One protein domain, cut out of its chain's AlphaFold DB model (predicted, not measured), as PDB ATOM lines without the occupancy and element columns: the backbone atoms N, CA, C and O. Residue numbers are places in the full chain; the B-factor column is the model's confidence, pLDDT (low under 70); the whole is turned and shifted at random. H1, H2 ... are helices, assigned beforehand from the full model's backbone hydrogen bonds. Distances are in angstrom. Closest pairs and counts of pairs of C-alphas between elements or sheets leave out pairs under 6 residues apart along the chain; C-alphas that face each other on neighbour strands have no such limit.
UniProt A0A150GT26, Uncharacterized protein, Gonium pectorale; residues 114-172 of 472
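AT A GLANCE: This is residues 114 to 172 of the 472 residues of an uncharacterized protein of Gonium pectorale (UniProt A0A150GT26). The longest helix, H1, has a loop that folds back from its end and brings the short helix H2 across its middle, while H3 sticks out as a free arm that touches neither. The printed part has 59 residues with three named helices, H1, H2 and H3 in chain order, and no named strand: all helix. It is only just extended, close to loose, with a radius of gyration of the C-alphas of 15.8 A, and flat, spanning 44 by 32 by 15 A.

IN THESE COORDINATES: H1, residues 115 to 133, is 26.9 A long and begins at C-alpha 115 (-22.348, -27.699, 11.929). H2 is residues 144 to 151, 10.2 A. H3, residues 155 to 172, 25.5 A, ends at C-alpha 172 (-19.367, 5.985, -14.133).

HOW THE PARTS SIT: H1, with residues 121 to 125 alone, only just touches H2, with 3 pairs of C-alphas within 8 A; the closest, Ile 121 and Leu 147, are 7.1 A apart. They run opposite ways at a steep tilt of 63 degrees. H3 is apart from both. In H1, H2 and H3 every O i to N i+4 pair is within hydrogen-bond range.

THE WHOLE: The C-alphas farthest apart, of Ala 133 and Gln 171, are 44.5 A apart. The printed part has no cut and no long link. Residues 131 to 142, 144 and 147 to 156 have pLDDT under 70.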
ATOM      1  N   ASP A 114     -25.492 -24.059  11.224       83.62
ATOM      2  CA  ASP A 114     -25.231 -25.410  10.736       83.62
ATOM      3  C   ASP A 114     -23.808 -25.856  11.123       83.62
ATOM      4  O   ASP A 114     -22.846 -25.092  10.988       83.62
ATOM      5  N   ASP A 115     -23.644 -27.120  11.526       78.06
ATOM      6  CA  ASP A 115     -22.348 -27.699  11.929       78.06
ATOM      7  C   ASP A 115     -21.246 -27.483  10.881       78.06
ATOM      8  O   ASP A 115     -20.063 -27.331  11.193       78.06
ATOM      9  N   ARG A 116     -21.637 -27.411   9.604       72.25
ATOM     10  CA  ARG A 116     -20.735 -27.128   8.485       72.25
ATOM     11  C   ARG A 116     -20.226 -25.685   8.484       72.25
ATOM     12  O   ARG A 116     -19.062 -25.461   8.161       72.25
ATOM     13  N   ALA A 117     -21.072 -24.725   8.850       75.50
ATOM     14  CA  ALA A 117     -20.689 -23.323   8.992       75.50
ATOM     15  C   ALA A 117     -19.794 -23.123  10.224       75.50
ATOM     16  O   ALA A 117     -18.804 -22.398  10.153       75.50
ATOM     17  N   LEU A 118     -20.078 -23.825  11.327       80.44
ATOM     18  CA  LEU A 118     -19.211 -23.834  12.510       80.44
ATOM     19  C   LEU A 118     -17.823 -24.410  12.199       80.44
ATOM     20  O   LEU A 118     -16.814 -23.823  12.597       80.44
ATOM     21  N   ALA A 119     -17.757 -25.509  11.442       80.25
ATOM     22  CA  ALA A 119     -16.493 -26.092  10.998       80.25
ATOM     23  C   ALA A 119     -15.682 -25.111  10.133       80.25
ATOM     24  O   ALA A 119     -14.496 -24.907  10.400       80.25
ATOM     25  N   ASP A 120     -16.319 -24.439   9.168       84.44
ATOM     26  CA  ASP A 120     -15.663 -23.445   8.306       84.44
ATOM     27  C   ASP A 120     -15.126 -22.238   9.098       84.44
ATOM     28  O   ASP A 120     -13.965 -21.843   8.945       84.44
ATOM     29  N   ILE A 121     -15.928 -21.693  10.023       79.00
ATOM     30  CA  ILE A 121     -15.509 -20.585  10.895       79.00
ATOM     31  C   ILE A 121     -14.323 -21.014  11.768       79.00
ATOM     32  O   ILE A 121     -13.342 -20.275  11.886       79.00
ATOM     33  N   SER A 122     -14.371 -22.218  12.346       82.31
ATOM     34  CA  SER A 122     -13.284 -22.738  13.181       82.31
ATOM     35  C   SER A 122     -11.977 -22.920  12.400       82.31
ATOM     36  O   SER A 122     -10.899 -22.590  12.902       82.31
ATOM     37  N   GLU A 123     -12.054 -23.357  11.139       82.00
ATOM     38  CA  GLU A 123     -10.878 -23.528  10.291       82.00
ATOM     39  C   GLU A 123     -10.282 -22.179   9.864       82.00
ATOM     40  O   GLU A 123      -9.059 -22.013   9.861       82.00
ATOM     41  N   ARG A 124     -11.127 -21.182   9.571       75.44
ATOM     42  CA  ARG A 124     -10.687 -19.807   9.290       75.44
ATOM     43  C   ARG A 124      -9.953 -19.185  10.477       75.44
ATOM     44  O   ARG A 124      -8.901 -18.583  10.267       75.44
ATOM     45  N   ILE A 125     -10.451 -19.374  11.703       80.31
ATOM     46  CA  ILE A 125      -9.770 -18.923  12.932       80.31
ATOM     47  C   ILE A 125      -8.405 -19.597  13.055       80.31
ATOM     48  O   ILE A 125      -7.401 -18.924  13.293       80.31
ATOM     49  N   ARG A 126      -8.352 -20.918  12.853       85.81
ATOM     50  CA  ARG A 126      -7.102 -21.679  12.922       85.81
ATOM     51  C   ARG A 126      -6.071 -21.146  11.926       85.81
ATOM     52  O   ARG A 126      -4.965 -20.820  12.335       85.81
ATOM     53  N   ARG A 127      -6.438 -20.979  10.650       78.12
ATOM     54  CA  ARG A 127      -5.526 -20.467   9.609       78.12
ATOM     55  C   ARG A 127      -5.067 -19.031   9.883       78.12
ATOM     56  O   ARG A 127      -3.898 -18.720   9.673       78.12
ATOM     57  N   ALA A 128      -5.963 -18.164  10.360       72.94
ATOM     58  CA  ALA A 128      -5.617 -16.786  10.709       72.94
ATOM     59  C   ALA A 128      -4.597 -16.727  11.859       72.94
ATOM     60  O   ALA A 128      -3.628 -15.971  11.795       72.94
ATOM     61  N   ASN A 129      -4.768 -17.579  12.872       73.62
ATOM     62  CA  ASN A 129      -3.869 -17.635  14.023       73.62
ATOM     63  C   ASN A 129      -2.555 -18.375  13.723       73.62
ATOM     64  O   ASN A 129      -1.510 -17.998  14.248       73.62
ATOM     65  N   GLU A 130      -2.569 -19.374  12.839       76.25
ATOM     66  CA  GLU A 130      -1.352 -20.028  12.333       76.25
ATOM     67  C   GLU A 130      -0.484 -19.053  11.523       76.25
ATOM     68  O   GLU A 130       0.738 -19.056  11.664       76.25
ATOM     69  N   GLY A 131      -1.103 -18.154  10.749       62.00
ATOM     70  CA  GLY A 131      -0.398 -17.068  10.061       62.00
ATOM     71  C   GLY A 131       0.232 -16.052  11.019       62.00
ATOM     72  O   GLY A 131       1.349 -15.596  10.781       62.00
ATOM     73  N   ALA A 132      -0.434 -15.746  12.136       58.19
ATOM     74  CA  ALA A 132       0.086 -14.839  13.162       58.19
ATOM     75  C   ALA A 132       1.268 -15.436  13.955       58.19
ATOM     76  O   ALA A 132       2.171 -14.707  14.364       58.19
ATOM     77  N   ALA A 133       1.304 -16.762  14.136       56.28
ATOM     78  CA  ALA A 133       2.412 -17.462  14.793       56.28
ATOM     79  C   ALA A 133       3.683 -17.552  13.921       56.28
ATOM     80  O   ALA A 133       4.775 -17.771  14.443       56.28
ATOM     81  N   GLY A 134       3.560 -17.345  12.603       56.22
ATOM     82  CA  GLY A 134       4.646 -17.457  11.619       56.22
ATOM     83  C   GLY A 134       5.644 -16.292  11.570       56.22
ATOM     84  O   GLY A 134       6.513 -16.277  10.702       56.22
ATOM     85  N   GLY A 135       5.551 -15.308  12.470       52.91
ATOM     86  CA  GLY A 135       6.603 -14.301  12.665       52.91
ATOM     87  C   GLY A 135       6.729 -13.217  11.585       52.91
ATOM     88  O   GLY A 135       7.646 -12.402  11.656       52.91
ATOM     89  N   ALA A 136       5.812 -13.140  10.619       52.12
ATOM     90  CA  ALA A 136       5.801 -12.080   9.616       52.12
ATOM     91  C   ALA A 136       4.508 -11.265   9.727       52.12
ATOM     92  O   ALA A 136       3.477 -11.636   9.181       52.12
ATOM     93  N   VAL A 137       4.622 -10.113  10.395       51.00
ATOM     94  CA  VAL A 137       3.574  -9.098  10.591       51.00
ATOM     95  C   VAL A 137       2.517  -9.516  11.618       51.00
ATOM     96  O   VAL A 137       1.886 -10.558  11.509       51.00
ATOM     97  N   ALA A 138       2.326  -8.670  12.633       47.75
ATOM     98  CA  ALA A 138       1.285  -8.809  13.645       47.75
ATOM     99  C   ALA A 138      -0.104  -8.750  12.987       47.75
ATOM    100  O   ALA A 138      -0.714  -7.686  12.882       47.75
ATOM    101  N   ALA A 139      -0.585  -9.889  12.492       54.19
ATOM    102  CA  ALA A 139      -1.964 -10.035  12.075       54.19
ATOM    103  C   ALA A 139      -2.843  -9.952  13.335       54.19
ATOM    104  O   ALA A 139      -2.527 -10.600  14.338       54.19
ATOM    105  N   PRO A 140      -3.908  -9.133  13.332       57.69
ATOM    106  CA  PRO A 140      -4.799  -9.034  14.477       57.69
ATOM    107  C   PRO A 140      -5.415 -10.408  14.755       57.69
ATOM    108  O   PRO A 140      -5.888 -11.071  13.834       57.69
ATOM    109  N   VAL A 141      -5.393 -10.831  16.021       61.34
ATOM    110  CA  VAL A 141      -6.066 -12.054  16.475       61.34
ATOM    111  C   VAL A 141      -7.554 -11.890  16.187       61.34
ATOM    112  O   VAL A 141      -8.233 -11.092  16.832       61.34
ATOM    113  N   ILE A 142      -8.046 -12.608  15.180       66.62
ATOM    114  CA  ILE A 142      -9.445 -12.535  14.766       66.62
ATOM    115  C   ILE A 142     -10.260 -13.393  15.735       66.62
ATOM    116  O   ILE A 142     -10.050 -14.603  15.837       66.62
ATOM    117  N   THR A 143     -11.179 -12.767  16.468       74.31
ATOM    118  CA  THR A 143     -12.035 -13.465  17.437       74.31
ATOM    119  C   THR A 143     -13.251 -14.096  16.760       74.31
ATOM    120  O   THR A 143     -13.684 -13.673  15.684       74.31
ATOM    121  N   PHE A 144     -13.838 -15.108  17.411       64.31
ATOM    122  CA  PHE A 144     -15.072 -15.747  16.946       64.31
ATOM    123  C   PHE A 144     -16.202 -14.727  16.753       64.31
ATOM    124  O   PHE A 144     -16.899 -14.790  15.751       64.31
ATOM    125  N   GLU A 145     -16.332 -13.736  17.640       72.81
ATOM    126  CA  GLU A 145     -17.347 -12.681  17.526       72.81
ATOM    127  C   GLU A 145     -17.148 -11.785  16.296       72.81
ATOM    128  O   GLU A 145     -18.123 -11.434  15.640       72.81
ATOM    129  N   GLN A 146     -15.904 -11.459  15.923       72.00
ATOM    130  CA  GLN A 146     -15.620 -10.690  14.702       72.00
ATOM    131  C   GLN A 146     -15.931 -11.492  13.434       72.00
ATOM    132  O   GLN A 146     -16.432 -10.950  12.445       72.00
ATOM    133  N   LEU A 147     -15.650 -12.797  13.449       69.38
ATOM    134  CA  LEU A 147     -15.992 -13.679  12.334       69.38
ATOM    135  C   LEU A 147     -17.486 -13.945  12.256       69.38
ATOM    136  O   LEU A 147     -18.029 -13.983  11.161       69.38
ATOM    137  N   TYR A 148     -18.158 -14.055  13.394       66.19
ATOM    138  CA  TYR A 148     -19.603 -14.181  13.459       66.19
ATOM    139  C   TYR A 148     -20.292 -12.901  12.973       66.19
ATOM    140  O   TYR A 148     -21.168 -12.982  12.122       66.19
ATOM    141  N   ALA A 149     -19.840 -11.716  13.399       67.00
ATOM    142  CA  ALA A 149     -20.348 -10.428  12.912       67.00
ATOM    143  C   ALA A 149     -20.123 -10.229  11.401       67.00
ATOM    144  O   ALA A 149     -20.952  -9.633  10.726       67.00
ATOM    145  N   SER A 150     -19.025 -10.755  10.849       63.06
ATOM    146  CA  SER A 150     -18.758 -10.691   9.402       63.06
ATOM    147  C   SER A 150     -19.451 -11.788   8.589       63.06
ATOM    148  O   SER A 150     -19.709 -11.573   7.413       63.06
ATOM    149  N   ASN A 151     -19.788 -12.937   9.183       62.75
ATOM    150  CA  ASN A 151     -20.615 -13.969   8.536       62.75
ATOM    151  C   ASN A 151     -22.118 -13.671   8.639       62.75
ATOM    152  O   ASN A 151     -22.891 -14.161   7.825       62.75
ATOM    153  N   THR A 152     -22.527 -12.906   9.653       56.97
ATOM    154  CA  THR A 152     -23.889 -12.370   9.800       56.97
ATOM    155  C   THR A 152     -24.080 -11.059   9.048       56.97
ATOM    156  O   THR A 152     -25.198 -10.547   9.029       56.97
ATOM    157  N   GLU A 153     -23.043 -10.555   8.361       54.97
ATOM    158  CA  GLU A 153     -23.212  -9.675   7.204       54.97
ATOM    159  C   GLU A 153     -23.955 -10.510   6.151       54.97
ATOM    160  O   GLU A 153     -23.368 -11.215   5.332       54.97
ATOM    161  N   THR A 154     -25.273 -10.555   6.330       58.09
ATOM    162  CA  THR A 154     -26.220 -11.422   5.639       58.09
ATOM    163  C   THR A 154     -25.962 -11.392   4.138       58.09
ATOM    164  O   THR A 154     -25.553 -10.366   3.585       58.09
ATOM    165  N   ASP A 155     -26.235 -12.499   3.446       63.34
ATOM    166  CA  ASP A 155     -26.186 -12.544   1.978       63.34
ATOM    167  C   ASP A 155     -26.925 -11.347   1.338       63.34
ATOM    168  O   ASP A 155     -26.533 -10.879   0.268       63.34
ATOM    169  N   ASP A 156     -27.917 -10.781   2.032       62.00
ATOM    170  CA  ASP A 156     -28.625  -9.553   1.673       62.00
ATOM    171  C   ASP A 156     -27.760  -8.283   1.719       62.00
ATOM    172  O   ASP A 156     -27.792  -7.498   0.770       62.00
ATOM    173  N   GLU A 157     -26.938  -8.067   2.749       72.19
ATOM    174  CA  GLU A 157     -26.004  -6.931   2.800       72.19
ATOM    175  C   GLU A 157     -24.864  -7.089   1.787       72.19
ATOM    176  O   GLU A 157     -24.469  -6.125   1.113       72.19
ATOM    177  N   ALA A 158     -24.385  -8.319   1.587       72.62
ATOM    178  CA  ALA A 158     -23.417  -8.632   0.542       72.62
ATOM    179  C   ALA A 158     -24.008  -8.407  -0.866       72.62
ATOM    180  O   ALA A 158     -23.345  -7.837  -1.745       72.62
ATOM    181  N   MET A 159     -25.271  -8.787  -1.091       82.44
ATOM    182  CA  MET A 159     -26.004  -8.488  -2.324       82.44
ATOM    183  C   MET A 159     -26.244  -6.988  -2.494       82.44
ATOM    184  O   MET A 159     -26.041  -6.474  -3.598       82.44
ATOM    185  N   ALA A 160     -26.596  -6.266  -1.428       86.38
ATOM    186  CA  ALA A 160     -26.800  -4.821  -1.454       86.38
ATOM    187  C   ALA A 160     -25.509  -4.078  -1.826       86.38
ATOM    188  O   ALA A 160     -25.537  -3.184  -2.675       86.38
ATOM    189  N   ARG A 161     -24.351  -4.495  -1.291       87.44
ATOM    190  CA  ARG A 161     -23.046  -3.944  -1.688       87.44
ATOM    191  C   ARG A 161     -22.704  -4.245  -3.142       87.44
ATOM    192  O   ARG A 161     -22.318  -3.331  -3.869       87.44
ATOM    193  N   ARG A 162     -22.906  -5.482  -3.614       90.12
ATOM    194  CA  ARG A 162     -22.689  -5.832  -5.034       90.12
ATOM    195  C   ARG A 162     -23.628  -5.055  -5.964       90.12
ATOM    196  O   ARG A 162     -23.218  -4.647  -7.053       90.12
ATOM    197  N   ALA A 163     -24.874  -4.823  -5.553       89.50
ATOM    198  CA  ALA A 163     -25.840  -4.020  -6.297       89.50
ATOM    199  C   ALA A 163     -25.438  -2.536  -6.333       89.50
ATOM    200  O   ALA A 163     -25.472  -1.917  -7.400       89.50
ATOM    201  N   ALA A 164     -24.993  -1.982  -5.202       91.81
ATOM    202  CA  ALA A 164     -24.481  -0.618  -5.108       91.81
ATOM    203  C   ALA A 164     -23.226  -0.422  -5.972       91.81
ATOM    204  O   ALA A 164     -23.146   0.545  -6.730       91.81
ATOM    205  N   GLU A 165     -22.291  -1.373  -5.950       93.50
ATOM    206  CA  GLU A 165     -21.089  -1.333  -6.784       93.50
ATOM    207  C   GLU A 165     -21.435  -1.419  -8.278       93.50
ATOM    208  O   GLU A 165     -20.922  -0.648  -9.093       93.50
ATOM    209  N   ARG A 166     -22.371  -2.299  -8.662       94.19
ATOM    210  CA  ARG A 166     -22.854  -2.394 -10.048       94.19
ATOM    211  C   ARG A 166     -23.514  -1.089 -10.504       94.19
ATOM    212  O   ARG A 166     -23.274  -0.656 -11.632       94.19
ATOM    213  N   LYS A 167     -24.291  -0.434  -9.634       94.75
ATOM    214  CA  LYS A 167     -24.904   0.875  -9.907       94.75
ATOM    215  C   LYS A 167     -23.851   1.977 -10.048       94.75
ATOM    216  O   LYS A 167     -23.935   2.760 -10.991       94.75
ATOM    217  N   ALA A 168     -22.835   2.001  -9.185       91.88
ATOM    218  CA  ALA A 168     -21.731   2.956  -9.267       91.88
ATOM    219  C   ALA A 168     -20.939   2.801 -10.579       91.88
ATOM    220  O   ALA A 168     -20.708   3.782 -11.286       91.88
ATOM    221  N   ARG A 169     -20.616   1.561 -10.975       92.38
ATOM    222  CA  ARG A 169     -19.961   1.271 -12.265       92.38
ATOM    223  C   ARG A 169     -20.822   1.693 -13.456       92.38
ATOM    224  O   ARG A 169     -20.302   2.228 -14.436       92.38
ATOM    225  N   TRP A 170     -22.136   1.476 -13.384       92.19
ATOM    226  CA  TRP A 170     -23.060   1.917 -14.428       92.19
ATOM    227  C   TRP A 170     -23.096   3.448 -14.544       92.19
ATOM    228  O   TRP A 170     -22.982   3.973 -15.650       92.19
ATOM    229  N   GLN A 171     -23.157   4.170 -13.422       91.69
ATOM    230  CA  GLN A 171     -23.127   5.638 -13.409       91.69
ATOM    231  C   GLN A 171     -21.805   6.202 -13.943       91.69
ATOM    232  O   GLN A 171     -21.816   7.147 -14.731       91.69
ATOM    233  N   GLN A 172     -20.670   5.586 -13.601       89.69
ATOM    234  CA  GLN A 172     -19.367   5.985 -14.133       89.69
ATOM    235  C   GLN A 172     -19.300   5.823 -15.660       89.69
ATOM    236  O   GLN A 172     -18.760   6.684 -16.357       89.69
TER     237      GLN A 172